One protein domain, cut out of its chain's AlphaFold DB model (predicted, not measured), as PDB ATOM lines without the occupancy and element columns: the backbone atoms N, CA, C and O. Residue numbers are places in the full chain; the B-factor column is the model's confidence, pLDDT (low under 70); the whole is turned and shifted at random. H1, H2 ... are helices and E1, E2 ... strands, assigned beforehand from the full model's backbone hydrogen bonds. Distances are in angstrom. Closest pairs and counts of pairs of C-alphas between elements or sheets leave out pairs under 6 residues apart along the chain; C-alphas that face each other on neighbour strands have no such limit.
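AT A GLANCE: This is residues 10 to 69 of the 75 residues of an uncharacterized protein of Mycolicibacterium sp. CBMA 213 (UniProt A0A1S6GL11). A small four-stranded sheet has one helix, H1, packed slantwise over one face, while its other face is bare; the two make two layers. The long link between E1 and E2 forms a loop whose residues 17 to 24 reach past one end of the sheet, and this loop makes much of the length. The printed part has 60 residues with four named strands and one named helix, in the order E1, E2, E3, H1, E4 along the chain. The sheet's order is E1, E2, E3, E4, and it is mixed: E3 and E4 are parallel, the other neighbours antiparallel. The class is mixed, helices and strands, and the whole is compact, with a radius of gyration of the C-alphas of 11.5 A and spans of 37 by 17 by 16 A.

IN THESE COORDINATES: The inner strands are E2, residues 28 to 32, 13.4 A from first to last C-alpha, and E3, residues 38 to 42, 12.7 A. The edge strands are E1, residues 10 to 13, 9.5 A, beginning at C-alpha 10 at (43.707, 43.257, 10.278), and E4, residues 66 to 68, 6.5 A, ending at C-alpha 68 at (36.590, 55.923, 3.334). H1, residues 49 to 61, measures 18.4 A and begins at C-alpha 49 at (38.138, 38.043, 4.119).

HOW THE PARTS SIT: E1, E2 and E3 form a meander, each strand the antiparallel neighbour of the one before. E2 and E3 are a hairpin at 164 degrees, with N 31 and O 39 2.8 A apart, within hydrogen-bond range. E1 and E2 are a hairpin at 161 degrees, with N 11 and O 30 within range at 2.8 A. E3 and E4 are parallel at 8 degrees, with N 67 and O 40 within range at 3.0 A. E3, H1 and E4 form a strand-helix-strand unit, two parallel neighbour strands with a helix between, and its crossover is left-handed. H1 is on the sheet at a height over the sheet of 9.4 A, over E2 and E3 and only just not over E1, on which 2 of its C-alphas fall. On the local plane it stands at 50 degrees to E2, slantwise to the strands. The closest C-alphas of E2 and H1 are those of Gly 31 and Leu 56, 6.9 A apart. E1 and E4 are apart. Every O i to N i+4 pair of H1 is within hydrogen-bond range.

THE WHOLE: The two C-alphas farthest apart, those of Gln 20 and Asp 35, are 38.3 A apart. The printed part has no cut. The link from E1 to E2, 14 residues, is long. The mean pLDDT of the printed part is 70.2, and 27 residues are under 70, among them residues 10 to 18 and 65 to 69.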
ATOM      1  N   ALA A  10      44.972  42.534  10.212       65.00
ATOM      2  CA  ALA A  10      43.707  43.257  10.278       65.00
ATOM      3  C   ALA A  10      42.911  42.910  11.545       65.00
ATOM      4  O   ALA A  10      42.650  41.743  11.834       65.00
ATOM      5  N   LEU A  11      42.484  43.932  12.284       67.44
ATOM      6  CA  LEU A  11      41.451  43.854  13.311       67.44
ATOM      7  C   LEU A  11      40.118  44.266  12.689       67.44
ATOM      8  O   LEU A  11      39.915  45.422  12.314       67.44
ATOM      9  N   ILE A  12      39.206  43.305  12.578       67.44
ATOM     10  CA  ILE A  12      37.872  43.513  12.017       67.44
ATOM     11  C   ILE A  12      36.904  43.785  13.172       67.44
ATOM     12  O   ILE A  12      36.669  42.919  14.014       67.44
ATOM     13  N   PHE A  13      36.319  44.980  13.209       64.81
ATOM     14  CA  PHE A  13      35.286  45.336  14.179       64.81
ATOM     15  C   PHE A  13      33.929  44.879  13.644       64.81
ATOM     16  O   PHE A  13      33.280  45.555  12.842       64.81
ATOM     17  N   THR A  14      33.505  43.701  14.095       59.25
ATOM     18  CA  THR A  14      32.308  42.982  13.632       59.25
ATOM     19  C   THR A  14      31.007  43.404  14.315       59.25
ATOM     20  O   THR A  14      29.997  42.738  14.114       59.25
ATOM     21  N   ALA A  15      30.966  44.517  15.061       57.75
ATOM     22  CA  ALA A  15      29.716  45.085  15.606       57.75
ATOM     23  C   ALA A  15      28.805  45.705  14.510       57.75
ATOM     24  O   ALA A  15      28.142  46.721  14.701       57.75
ATOM     25  N   GLY A  16      28.817  45.082  13.334       60.41
ATOM     26  CA  GLY A  16      28.090  45.417  12.129       60.41
ATOM     27  C   GLY A  16      26.582  45.400  12.276       60.41
ATOM     28  O   GLY A  16      26.026  44.732  13.144       60.41
ATOM     29  N   GLN A  17      25.917  46.108  11.370       61.34
ATOM     30  CA  GLN A  17      24.484  45.949  11.153       61.34
ATOM     31  C   GLN A  17      24.271  44.784  10.172       61.34
ATOM     32  O   GLN A  17      24.975  44.727   9.156       61.34
ATOM     33  N   PRO A  18      23.349  43.848  10.454       67.50
ATOM     34  CA  PRO A  18      22.936  42.870   9.463       67.50
ATOM     35  C   PRO A  18      22.207  43.579   8.316       67.50
ATOM     36  O   PRO A  18      21.418  44.497   8.549       67.50
ATOM     37  N   ASP A  19      22.465  43.162   7.080       72.75
ATOM     38  CA  ASP A  19      21.669  43.601   5.935       72.75
ATOM     39  C   ASP A  19      20.355  42.811   5.810       72.75
ATOM     40  O   ASP A  19      20.075  41.882   6.571       72.75
ATOM     41  N   GLN A  20      19.543  43.168   4.813       69.75
ATOM     42  CA  GLN A  20      18.266  42.508   4.509       69.75
ATOM     43  C   GLN A  20      18.391  41.013   4.156       69.75
ATOM     44  O   GLN A  20      17.388  40.303   4.134       69.75
ATOM     45  N   PHE A  21      19.608  40.532   3.893       76.81
ATOM     46  CA  PHE A  21      19.929  39.143   3.578       76.81
ATOM     47  C   PHE A  21      20.627  38.419   4.747       76.81
ATOM     48  O   PHE A  21      21.037  37.270   4.599       76.81
ATOM     49  N   GLY A  22      20.763  39.066   5.913       70.44
ATOM     50  CA  GLY A  22      21.373  38.499   7.118       70.44
ATOM     51  C   GLY A  22      22.906  38.518   7.143       70.44
ATOM     52  O   GLY A  22      23.505  37.911   8.032       70.44
ATOM     53  N   ARG A  23      23.572  39.206   6.206       72.81
ATOM     54  CA  ARG A  23      25.037  39.356   6.211       72.81
ATOM     55  C   ARG A  23      25.431  40.457   7.188       72.81
ATOM     56  O   ARG A  23      24.876  41.550   7.143       72.81
ATOM     57  N   THR A  24      26.401  40.190   8.060       71.44
ATOM     58  CA  THR A  24      26.897  41.188   9.025       71.44
ATOM     59  C   THR A  24      28.079  41.939   8.431       71.44
ATOM     60  O   THR A  24      29.161  41.377   8.290       71.44
ATOM     61  N   TRP A  25      27.875  43.210   8.097       70.69
ATOM     62  CA  TRP A  25      28.907  44.052   7.495       70.69
ATOM     63  C   TRP A  25      29.834  44.631   8.570       70.69
ATOM     64  O   TRP A  25      29.332  45.250   9.506       70.69
ATOM     65  N   PRO A  26      31.167  44.484   8.479       68.31
ATOM     66  CA  PRO A  26      32.077  45.067   9.460       68.31
ATOM     67  C   PRO A  26      31.891  46.590   9.567       68.31
ATOM     68  O   PRO A  26      31.785  47.298   8.564       68.31
ATOM     69  N   LEU A  27      31.865  47.109  10.800       66.38
ATOM     70  CA  LEU A  27      31.782  48.555  11.056       66.38
ATOM     71  C   LEU A  27      33.055  49.267  10.600       66.38
ATOM     72  O   LEU A  27      32.999  50.357  10.024       66.38
ATOM     73  N   ALA A  28      34.194  48.647  10.893       68.00
ATOM     74  CA  ALA A  28      35.509  49.137  10.539       68.00
ATOM     75  C   ALA A  28      36.502  47.975  10.459       68.00
ATOM     76  O   ALA A  28      36.382  46.986  11.188       68.00
ATOM     77  N   VAL A  29      37.508  48.125   9.608       72.88
ATOM     78  CA  VAL A  29      38.693  47.269   9.578       72.88
ATOM     79  C   VAL A  29      39.906  48.142   9.850       72.88
ATOM     80  O   VAL A  29      40.109  49.146   9.174       72.88
ATOM     81  N   PHE A  30      40.712  47.752  10.832       73.81
ATOM     82  CA  PHE A  30      41.986  48.397  11.129       73.81
ATOM     83  C   PHE A  30      43.122  47.458  10.746       73.81
ATOM     84  O   PHE A  30      43.280  46.407  11.361       73.81
ATOM     85  N   GLY A  31      43.890  47.819   9.725       72.38
ATOM     86  CA  GLY A  31      45.086  47.100   9.298       72.38
ATOM     87  C   GLY A  31      46.362  47.770   9.802       72.38
ATOM     88  O   GLY A  31      46.425  48.997   9.854       72.38
ATOM     89  N   THR A  32      47.389  46.985  10.114       70.50
ATOM     90  CA  THR A  32      48.772  47.476  10.230       70.50
ATOM     91  C   THR A  32      49.586  46.917   9.070       70.50
ATOM     92  O   THR A  32      49.678  45.697   8.941       70.50
ATOM     93  N   THR A  33      50.154  47.793   8.243       68.38
ATOM     94  CA  THR A  33      50.981  47.437   7.074       68.38
ATOM     95  C   THR A  33      52.409  47.047   7.457       68.38
ATOM     96  O   THR A  33      52.861  47.308   8.581       68.38
ATOM     97  N   ARG A  34      53.168  46.501   6.496       67.25
ATOM     98  CA  ARG A  34      54.589  46.136   6.670       67.25
ATOM     99  C   ARG A  34      55.474  47.321   7.046       67.25
ATOM    100  O   ARG A  34      56.460  47.156   7.757       67.25
ATOM    101  N   ASP A  35      55.118  48.518   6.589       69.81
ATOM    102  CA  ASP A  35      55.826  49.768   6.874       69.81
ATOM    103  C   ASP A  35      55.283  50.522   8.100       69.81
ATOM    104  O   ASP A  35      55.529  51.717   8.260       69.81
ATOM    105  N   HIS A  36      54.586  49.817   8.998       67.75
ATOM    106  CA  HIS A  36      54.089  50.328  10.280       67.75
ATOM    107  C   HIS A  36      53.030  51.429  10.179       67.75
ATOM    108  O   HIS A  36      52.861  52.221  11.111       67.75
ATOM    109  N   ARG A  37      52.278  51.481   9.081       70.12
ATOM    110  CA  ARG A  37      51.158  52.410   8.950       70.12
ATOM    111  C   ARG A  37      49.873  51.748   9.394       70.12
ATOM    112  O   ARG A  37      49.632  50.568   9.151       70.12
ATOM    113  N   CYS A  38      49.030  52.550  10.027       72.62
ATOM    114  CA  CYS A  38      47.670  52.156  10.342       72.62
ATOM    115  C   CYS A  38      46.782  52.491   9.143       72.62
ATOM    116  O   CYS A  38      46.750  53.645   8.715       72.62
ATOM    117  N   ILE A  39      46.060  51.496   8.634       73.94
ATOM    118  CA  ILE A  39      44.990  51.661   7.653       73.94
ATOM    119  C   ILE A  39      43.662  51.531   8.388       73.94
ATOM    120  O   ILE A  39      43.394  50.500   9.001       73.94
ATOM    121  N   CYS A  40      42.814  52.550   8.296       71.69
ATOM    122  CA  CYS A  40      41.415  52.458   8.704       71.69
ATOM    123  C   CYS A  40      40.530  52.357   7.460       71.69
ATOM    124  O   CYS A  40      40.543  53.260   6.620       71.69
ATOM    125  N   LEU A  41      39.768  51.270   7.351       72.94
ATOM    126  CA  LEU A  41      38.716  51.098   6.357       72.94
ATOM    127  C   LEU A  41      37.360  51.211   7.064       72.94
ATOM    128  O   LEU A  41      37.034  50.391   7.925       72.94
ATOM    129  N   SER A  42      36.567  52.225   6.729       65.50
ATOM    130  CA  SER A  42      35.292  52.503   7.405       65.50
ATOM    131  C   SER A  42      34.081  52.155   6.535       65.50
ATOM    132  O   SER A  42      33.974  52.723   5.448       65.50
ATOM    133  N   ARG A  43      33.151  51.347   7.081       63.38
ATOM    134  CA  ARG A  43      31.841  50.937   6.520       63.38
ATOM    135  C   ARG A  43      31.866  50.299   5.118       63.38
ATOM    136  O   ARG A  43      32.792  50.474   4.344       63.38
ATOM    137  N   ASN A  44      30.807  49.546   4.805       65.12
ATOM    138  CA  ASN A  44      30.505  49.025   3.460       65.12
ATOM    139  C   ASN A  44      31.597  48.147   2.819       65.12
ATOM    140  O   ASN A  44      31.712  48.069   1.600       65.12
ATOM    141  N   LEU A  45      32.404  47.469   3.634       70.25
ATOM    142  CA  LEU A  45      33.276  46.409   3.148       70.25
ATOM    143  C   LEU A  45      32.530  45.088   3.163       70.25
ATOM    144  O   LEU A  45      31.939  44.728   4.181       70.25
ATOM    145  N   SER A  46      32.628  44.346   2.065       70.50
ATOM    146  CA  SER A  46      32.152  42.968   2.019       70.50
ATOM    147  C   SER A  46      32.697  42.182   3.224       70.50
ATOM    148  O   SER A  46      33.889  42.284   3.529       70.50
ATOM    149  N   PRO A  47      31.862  41.389   3.921       65.69
ATOM    150  CA  PRO A  47      32.285  40.638   5.103       65.69
ATOM    151  C   PRO A  47      33.257  39.493   4.780       65.69
ATOM    152  O   PRO A  47      33.766  38.836   5.687       65.69
ATOM    153  N   HIS A  48      33.507  39.230   3.496       72.19
ATOM    154  CA  HIS A  48      34.445  38.214   3.047       72.19
ATOM    155  C   HIS A  48      35.899  38.671   3.230       72.19
ATOM    156  O   HIS A  48      36.286  39.758   2.799       72.19
ATOM    157  N   VAL A  49      36.718  37.791   3.815       68.94
ATOM    158  CA  VAL A  49      38.138  38.043   4.119       68.94
ATOM    159  C   VAL A  49      38.929  38.468   2.877       68.94
ATOM    160  O   VAL A  49      39.724  39.398   2.959       68.94
ATOM    161  N   GLU A  50      38.677  37.847   1.721       70.81
ATOM    162  CA  GLU A  50      39.379  38.155   0.464       70.81
ATOM    163  C   GLU A  50      39.189  39.610   0.020       70.81
ATOM    164  O   GLU A  50      40.150  40.275  -0.363       70.81
ATOM    165  N   ALA A  51      37.963  40.133   0.120       72.88
ATOM    166  CA  ALA A  51      37.670  41.513  -0.256       72.88
ATOM    167  C   ALA A  51      38.365  42.504   0.688       72.88
ATOM    168  O   ALA A  51      38.969  43.477   0.239       72.88
ATOM    169  N   VAL A  52      38.330  42.234   1.997       74.38
ATOM    170  CA  VAL A  52      39.027  43.046   3.003       74.38
ATOM    171  C   VAL A  52      40.536  43.056   2.750       74.38
ATOM    172  O   VAL A  52      41.142  44.128   2.762       74.38
ATOM    173  N   GLN A  53      41.131  41.895   2.466       75.19
ATOM    174  CA  GLN A  53      42.560  41.787   2.173       75.19
ATOM    175  C   GLN A  53      42.934  42.570   0.909       75.19
ATOM    176  O   GLN A  53      43.865  43.366   0.945       75.19
ATOM    177  N   HIS A  54      42.157  42.442  -0.170       77.69
ATOM    178  CA  HIS A  54      42.389  43.186  -1.410       77.69
ATOM    179  C   HIS A  54      42.396  44.710  -1.190       77.69
ATOM    180  O   HIS A  54      43.228  45.429  -1.749       77.69
ATOM    181  N   HIS A  55      41.487  45.226  -0.355       76.44
ATOM    182  CA  HIS A  55      41.465  46.649  -0.011       76.44
ATOM    183  C   HIS A  55      42.682  47.084   0.811       76.44
ATOM    184  O   HIS A  55      43.199  48.178   0.579       76.44
ATOM    185  N   LEU A  56      43.154  46.245   1.737       75.44
ATOM    186  CA  LEU A  56      44.368  46.512   2.509       75.44
ATOM    187  C   LEU A  56      45.610  46.524   1.611       75.44
ATOM    188  O   LEU A  56      46.383  47.475   1.680       75.44
ATOM    189  N   ASP A  57      45.745  45.541   0.721       78.38
ATOM    190  CA  ASP A  57      46.864  45.453  -0.223       78.38
ATOM    191  C   ASP A  57      46.891  46.669  -1.161       78.38
ATOM    192  O   ASP A  57      47.939  47.270  -1.400       78.38
ATOM    193  N   THR A  58      45.719  47.088  -1.650       77.75
ATOM    194  CA  THR A  58      45.577  48.285  -2.494       77.75
ATOM    195  C   THR A  58      45.981  49.551  -1.737       77.75
ATOM    196  O   THR A  58      46.720  50.386  -2.259       77.75
ATOM    197  N   ALA A  59      45.519  49.711  -0.494       76.75
ATOM    198  CA  ALA A  59      45.866  50.859   0.336       76.75
ATOM    199  C   ALA A  59      47.369  50.894   0.662       76.75
ATOM    200  O   ALA A  59      47.980  51.962   0.618       76.75
ATOM    201  N   GLU A  60      47.985  49.737   0.910       76.50
ATOM    202  CA  GLU A  60      49.424  49.614   1.137       76.50
ATOM    203  C   GLU A  60      50.229  50.043  -0.102       76.50
ATOM    204  O   GLU A  60      51.115  50.900   0.018       76.50
ATOM    205  N   GLN A  61      49.862  49.541  -1.290       80.81
ATOM    206  CA  GLN A  61      50.479  49.893  -2.578       80.81
ATOM    207  C   GLN A  61      50.375  51.389  -2.899       80.81
ATOM    208  O   GLN A  61      51.344  51.999  -3.348       80.81
ATOM    209  N   LEU A  62      49.212  51.992  -2.652       80.94
ATOM    210  CA  LEU A  62      48.943  53.411  -2.919       80.94
ATOM    211  C   LEU A  62      49.441  54.346  -1.816       80.94
ATOM    212  O   LEU A  62      49.218  55.555  -1.856       80.94
ATOM    213  N   GLN A  63      50.097  53.783  -0.814       79.12
ATOM    214  CA  GLN A  63      50.549  54.481   0.363       79.12
ATOM    215  C   GLN A  63      49.458  55.228   1.163       79.12
ATOM    216  O   GLN A  63      49.731  56.228   1.831       79.12
ATOM    217  N   MET A  64      48.226  54.727   1.131       72.88
ATOM    218  CA  MET A  64      47.074  55.315   1.807       72.88
ATOM    219  C   MET A  64      46.999  54.872   3.272       72.88
ATOM    220  O   MET A  64      47.214  53.711   3.597       72.88
ATOM    221  N   THR A  65      46.646  55.799   4.163       67.25
ATOM    222  CA  THR A  65      46.491  55.538   5.609       67.25
ATOM    223  C   THR A  65      45.037  55.583   6.079       67.25
ATOM    224  O   THR A  65      44.683  55.001   7.099       67.25
ATOM    225  N   ASN A  66      44.156  56.240   5.325       65.00
ATOM    226  CA  ASN A  66      42.724  56.266   5.592       65.00
ATOM    227  C   ASN A  66      41.968  56.011   4.297       65.00
ATOM    228  O   ASN A  66      42.198  56.693   3.296       65.00
ATOM    229  N   VAL A  67      41.045  55.056   4.331       66.31
ATOM    230  CA  VAL A  67      40.176  54.735   3.204       66.31
ATOM    231  C   VAL A  67      38.740  54.829   3.683       66.31
ATOM    232  O   VAL A  67      38.284  54.074   4.544       66.31
ATOM    233  N   HIS A  68      38.014  55.776   3.103       64.19
ATOM    234  CA  HIS A  68      36.590  55.923   3.334       64.19
ATOM    235  C   HIS A  68      35.826  55.354   2.139       64.19
ATOM    236  O   HIS A  68      35.900  55.902   1.039       64.19
ATOM    237  N   VAL A  69      35.094  54.256   2.344       61.31
ATOM    238  CA  VAL A  69      34.253  53.653   1.301       61.31
ATOM    239  C   VAL A  69      32.876  54.318   1.362       61.31
ATOM    240  O   VAL A  69      31.972  53.888   2.076       61.31
TER     241      VAL A  69